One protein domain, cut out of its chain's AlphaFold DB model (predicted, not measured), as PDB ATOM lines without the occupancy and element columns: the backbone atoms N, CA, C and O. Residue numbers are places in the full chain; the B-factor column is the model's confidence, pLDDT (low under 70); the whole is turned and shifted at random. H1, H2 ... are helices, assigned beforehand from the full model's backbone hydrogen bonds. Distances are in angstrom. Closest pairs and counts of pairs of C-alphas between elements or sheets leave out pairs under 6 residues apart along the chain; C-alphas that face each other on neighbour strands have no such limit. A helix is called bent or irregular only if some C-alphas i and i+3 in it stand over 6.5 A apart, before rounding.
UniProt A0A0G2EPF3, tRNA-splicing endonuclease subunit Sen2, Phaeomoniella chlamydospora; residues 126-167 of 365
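This is residues 126 to 167 of the 365 residues of the protein "tRNA-splicing endonuclease subunit Sen2" of Phaeomoniella chlamydospora (UniProt A0A0G2EPF3). A long single helix, H2, makes most of the length of a thin rod, and a short helix, H1, sits beyond its first end, joined to it by a small step in the chain. The two helices follow one another lengthwise and do not fold back to make a core. The printed part has 42 residues with two named helices, H1 then H2, and no named strand, and its class is all helix. It is extended, with a radius of gyration of the C-alphas of 18.1 A and spans of 60 by 14 by 5 A.

H2, residues 137 to 167, is the longest helix. H1, residues 126 to 133, is apart from H2, with no C-alpha of the one within 8 A of the other. The link between them, residues 134 to 136, is tight. Residues 126 to 167 stand free, with no C-alpha 8 or more places away along the chain within 10 A. In both H1 and H2 every O i to N i+4 pair is within hydrogen-bond range.

H2 has 31 residues and measures 44.8 A from its first to its last C-alpha. It begins at C-alpha 137, at (115.518, 146.340, 95.901), and ends at C-alpha 167, at (114.867, 127.556, 136.554). H1 has 8 residues and measures 10.2 A from C-alpha 126, at (103.666, 150.448, 82.168), to C-alpha 133, at (110.324, 149.234, 89.856). Neither helix is bent or irregular.

The two C-alphas farthest apart are those of Trp 126 and Leu 167, the first and last printed, at 60.1 A. The printed part has no cut. The mean pLDDT of the printed part is 84.1. Confidence is low, under 70, at residues 134 to 138, of which 137 and 138 belong to H2.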
ATOM      1  N   TRP A 126     102.519 149.583  81.930       74.56
ATOM      2  CA  TRP A 126     103.666 150.448  82.168       74.56
ATOM      3  C   TRP A 126     103.591 151.032  83.576       74.56
ATOM      4  O   TRP A 126     104.535 150.871  84.349       74.56
ATOM      5  N   LEU A 127     102.428 151.555  83.966       75.56
ATOM      6  CA  LEU A 127     102.220 152.135  85.290       75.56
ATOM      7  C   LEU A 127     102.361 151.099  86.417       75.56
ATOM      8  O   LEU A 127     102.980 151.375  87.447       75.56
ATOM      9  N   ALA A 128     101.846 149.882  86.223       76.12
ATOM     10  CA  ALA A 128     102.007 148.792  87.185       76.12
ATOM     11  C   ALA A 128     103.485 148.391  87.340       76.12
ATOM     12  O   ALA A 128     103.989 148.299  88.462       76.12
ATOM     13  N   ARG A 129     104.201 148.233  86.220       76.62
ATOM     14  CA  ARG A 129     105.634 147.917  86.199       76.62
ATOM     15  C   ARG A 129     106.467 149.032  86.811       76.62
ATOM     16  O   ARG A 129     107.417 148.744  87.526       76.62
ATOM     17  N   GLU A 130     106.120 150.287  86.572       77.88
ATOM     18  CA  GLU A 130     106.863 151.429  87.096       77.88
ATOM     19  C   GLU A 130     106.658 151.583  88.609       77.88
ATOM     20  O   GLU A 130     107.622 151.759  89.359       77.88
ATOM     21  N   LYS A 131     105.427 151.369  89.098       76.69
ATOM     22  CA  LYS A 131     105.146 151.242  90.538       76.69
ATOM     23  C   LYS A 131     105.912 150.074  91.166       76.69
ATOM     24  O   LYS A 131     106.369 150.187  92.302       76.69
ATOM     25  N   GLU A 132     106.068 148.961  90.451       75.88
ATOM     26  CA  GLU A 132     106.877 147.829  90.907       75.88
ATOM     27  C   GLU A 132     108.382 148.107  90.881       75.88
ATOM     28  O   GLU A 132     109.062 147.724  91.827       75.88
ATOM     29  N   LYS A 133     108.913 148.814  89.880       72.12
ATOM     30  CA  LYS A 133     110.324 149.234  89.856       72.12
ATOM     31  C   LYS A 133     110.650 150.202  90.989       72.12
ATOM     32  O   LYS A 133     111.698 150.065  91.617       72.12
ATOM     33  N   LYS A 134     109.738 151.134  91.295       67.06
ATOM     34  CA  LYS A 134     109.848 152.012  92.472       67.06
ATOM     35  C   LYS A 134     109.796 151.245  93.799       67.06
ATOM     36  O   LYS A 134     110.199 151.800  94.820       67.06
ATOM     37  N   LYS A 135     109.369 149.972  93.829       64.88
ATOM     38  CA  LYS A 135     109.666 149.087  94.969       64.88
ATOM     39  C   LYS A 135     111.155 148.735  94.906       64.88
ATOM     40  O   LYS A 135     111.543 147.673  94.424       64.88
ATOM     41  N   THR A 136     111.986 149.652  95.394       62.41
ATOM     42  CA  THR A 136     113.445 149.539  95.421       62.41
ATOM     43  C   THR A 136     113.867 148.184  95.989       62.41
ATOM     44  O   THR A 136     113.314 147.702  96.984       62.41
ATOM     45  N   SER A 137     114.890 147.570  95.395       64.50
ATOM     46  CA  SER A 137     115.518 146.340  95.901       64.50
ATOM     47  C   SER A 137     115.922 146.447  97.384       64.50
ATOM     48  O   SER A 137     115.939 145.445  98.106       64.50
ATOM     49  N   GLU A 138     116.171 147.665  97.864       62.56
ATOM     50  CA  GLU A 138     116.406 148.020  99.262       62.56
ATOM     51  C   GLU A 138     115.193 147.797 100.163       62.56
ATOM     52  O   GLU A 138     115.362 147.229 101.237       62.56
ATOM     53  N   LEU A 139     113.973 148.136  99.731       73.00
ATOM     54  CA  LEU A 139     112.742 147.868 100.488       73.00
ATOM     55  C   LEU A 139     112.477 146.364 100.584       73.00
ATOM     56  O   LEU A 139     112.161 145.848 101.657       73.00
ATOM     57  N   ALA A 140     112.693 145.630  99.488       72.88
ATOM     58  CA  ALA A 140     112.609 144.170  99.491       72.88
ATOM     59  C   ALA A 140     113.672 143.537 100.409       72.88
ATOM     60  O   ALA A 140     113.412 142.548 101.096       72.88
ATOM     61  N   THR A 141     114.876 144.113 100.459       77.19
ATOM     62  CA  THR A 141     115.949 143.663 101.358       77.19
ATOM     63  C   THR A 141     115.677 144.057 102.812       77.19
ATOM     64  O   THR A 141     115.950 143.266 103.713       77.19
ATOM     65  N   GLY A 142     115.100 145.234 103.050       82.31
ATOM     66  CA  GLY A 142     114.664 145.724 104.355       82.31
ATOM     67  C   GLY A 142     113.598 144.822 104.961       82.31
ATOM     68  O   GLY A 142     113.785 144.347 106.078       82.31
ATOM     69  N   LYS A 143     112.572 144.466 104.179       81.81
ATOM     70  CA  LYS A 143     111.527 143.518 104.592       81.81
ATOM     71  C   LYS A 143     112.102 142.147 104.964       81.81
ATOM     72  O   LYS A 143     111.808 141.608 106.021       81.81
ATOM     73  N   ARG A 144     113.039 141.613 104.169       82.81
ATOM     74  CA  ARG A 144     113.739 140.362 104.528       82.81
ATOM     75  C   ARG A 144     114.546 140.487 105.822       82.81
ATOM     76  O   ARG A 144     114.727 139.501 106.530       82.81
ATOM     77  N   ARG A 145     115.115 141.661 106.114       86.00
ATOM     78  CA  ARG A 145     115.875 141.901 107.350       86.00
ATOM     79  C   ARG A 145     114.952 142.040 108.560       86.00
ATOM     80  O   ARG A 145     115.334 141.532 109.609       86.00
ATOM     81  N   SER A 146     113.785 142.674 108.428       85.56
ATOM     82  CA  SER A 146     112.791 142.740 109.508       85.56
ATOM     83  C   SER A 146     112.229 141.355 109.812       85.56
ATOM     84  O   SER A 146     112.349 140.915 110.947       85.56
ATOM     85  N   GLU A 147     111.815 140.600 108.790       89.94
ATOM     86  CA  GLU A 147     111.331 139.217 108.939       89.94
ATOM     87  C   GLU A 147     112.381 138.321 109.630       89.94
ATOM     88  O   GLU A 147     112.076 137.539 110.528       89.94
ATOM     89  N   ARG A 148     113.669 138.462 109.272       91.38
ATOM     90  CA  ARG A 148     114.762 137.736 109.948       91.38
ATOM     91  C   ARG A 148     114.975 138.179 111.393       91.38
ATOM     92  O   ARG A 148     115.373 137.351 112.209       91.38
ATOM     93  N   LYS A 149     114.811 139.468 111.699       94.69
ATOM     94  CA  LYS A 149     114.935 139.988 113.068       94.69
ATOM     95  C   LYS A 149     113.786 139.481 113.930       94.69
ATOM     96  O   LYS A 149     114.050 138.991 115.019       94.69
ATOM     97  N   GLU A 150     112.566 139.530 113.412       92.50
ATOM     98  CA  GLU A 150     111.360 139.022 114.067       92.50
ATOM     99  C   GLU A 150     111.497 137.531 114.373       92.50
ATOM    100  O   GLU A 150     111.360 137.131 115.523       92.50
ATOM    101  N   PHE A 151     111.919 136.723 113.398       91.62
ATOM    102  CA  PHE A 151     112.132 135.292 113.615       91.62
ATOM    103  C   PHE A 151     113.223 134.987 114.659       91.62
ATOM    104  O   PHE A 151     113.105 134.047 115.445       91.62
ATOM    105  N   LYS A 152     114.305 135.778 114.690       96.62
ATOM    106  CA  LYS A 152     115.348 135.646 115.724       96.62
ATOM    107  C   LYS A 152     114.828 136.036 117.104       96.62
ATOM    108  O   LYS A 152     115.161 135.366 118.075       96.62
ATOM    109  N   LEU A 153     114.033 137.098 117.177       93.06
ATOM    110  CA  LEU A 153     113.425 137.570 118.414       93.06
ATOM    111  C   LEU A 153     112.425 136.542 118.958       93.06
ATOM    112  O   LEU A 153     112.442 136.242 120.146       93.06
ATOM    113  N   GLU A 154     111.606 135.951 118.090       93.62
ATOM    114  CA  GLU A 154     110.646 134.911 118.460       93.62
ATOM    115  C   GLU A 154     111.349 133.642 118.958       93.62
ATOM    116  O   GLU A 154     110.968 133.080 119.985       93.62
ATOM    117  N   ARG A 155     112.443 133.239 118.295       96.00
ATOM    118  CA  ARG A 155     113.294 132.142 118.773       96.00
ATOM    119  C   ARG A 155     113.884 132.440 120.153       96.00
ATOM    120  O   ARG A 155     113.759 131.604 121.039       96.00
ATOM    121  N   ALA A 156     114.472 133.621 120.343       95.69
ATOM    122  CA  ALA A 156     115.058 134.019 121.622       95.69
ATOM    123  C   ALA A 156     114.006 134.055 122.743       95.69
ATOM    124  O   ALA A 156     114.264 133.590 123.848       95.69
ATOM    125  N   ARG A 157     112.789 134.530 122.442       96.69
ATOM    126  CA  ARG A 157     111.667 134.535 123.389       96.69
ATOM    127  C   ARG A 157     111.287 133.122 123.824       96.69
ATOM    128  O   ARG A 157     111.053 132.898 125.007       96.69
ATOM    129  N   LYS A 158     111.239 132.174 122.884       96.25
ATOM    130  CA  LYS A 158     110.931 130.770 123.182       96.25
ATOM    131  C   LYS A 158     112.030 130.106 124.017       96.25
ATOM    132  O   LYS A 158     111.722 129.420 124.982       96.25
ATOM    133  N   GLU A 159     113.296 130.343 123.678       93.44
ATOM    134  CA  GLU A 159     114.443 129.841 124.449       93.44
ATOM    135  C   GLU A 159     114.444 130.408 125.878       93.44
ATOM    136  O   GLU A 159     114.669 129.672 126.836       93.44
ATOM    137  N   GLN A 160     114.113 131.692 126.043       94.25
ATOM    138  CA  GLN A 160     114.025 132.332 127.354       94.25
ATOM    139  C   GLN A 160     112.892 131.758 128.216       94.25
ATOM    140  O   GLN A 160     113.101 131.530 129.404       94.25
ATOM    141  N   GLN A 161     111.730 131.466 127.620       95.50
ATOM    142  CA  GLN A 161     110.634 130.780 128.314       95.50
ATOM    143  C   GLN A 161     111.050 129.381 128.791       95.50
ATOM    144  O   GLN A 161     110.756 129.012 129.924       95.50
ATOM    145  N   GLU A 162     111.784 128.625 127.970       94.06
ATOM    146  CA  GLU A 162     112.270 127.290 128.345       94.06
ATOM    147  C   GLU A 162     113.308 127.348 129.482       94.06
ATOM    148  O   GLU A 162     113.308 126.504 130.381       94.06
ATOM    149  N   ILE A 163     114.185 128.359 129.473       91.69
ATOM    150  CA  ILE A 163     115.151 128.597 130.558       91.69
ATOM    151  C   ILE A 163     114.422 128.953 131.854       91.69
ATOM    152  O   ILE A 163     114.757 128.423 132.913       91.69
ATOM    153  N   GLU A 164     113.426 129.834 131.784       94.00
ATOM    154  CA  GLU A 164     112.647 130.249 132.949       94.00
ATOM    155  C   GLU A 164     111.872 129.075 133.559       94.00
ATOM    156  O   GLU A 164     111.849 128.916 134.781       94.00
ATOM    157  N   GLU A 165     111.297 128.209 132.724       94.06
ATOM    158  CA  GLU A 165     110.601 127.005 133.175       94.06
ATOM    159  C   GLU A 165     111.559 126.014 133.851       94.06
ATOM    160  O   GLU A 165     111.260 125.526 134.944       94.06
ATOM    161  N   LYS A 166     112.752 125.791 133.277       91.00
ATOM    162  CA  LYS A 166     113.808 124.980 133.912       91.00
ATOM    163  C   LYS A 166     114.247 125.565 135.249       91.00
ATOM    164  O   LYS A 166     114.303 124.835 136.233       91.00
ATOM    165  N   LEU A 167     114.485 126.875 135.315       89.00
ATOM    166  CA  LEU A 167     114.867 127.556 136.554       89.00
ATOM    167  C   LEU A 167     113.756 127.466 137.609       89.00
ATOM    168  O   LEU A 167     114.028 127.314 138.798       89.00
TER     169      LEU A 167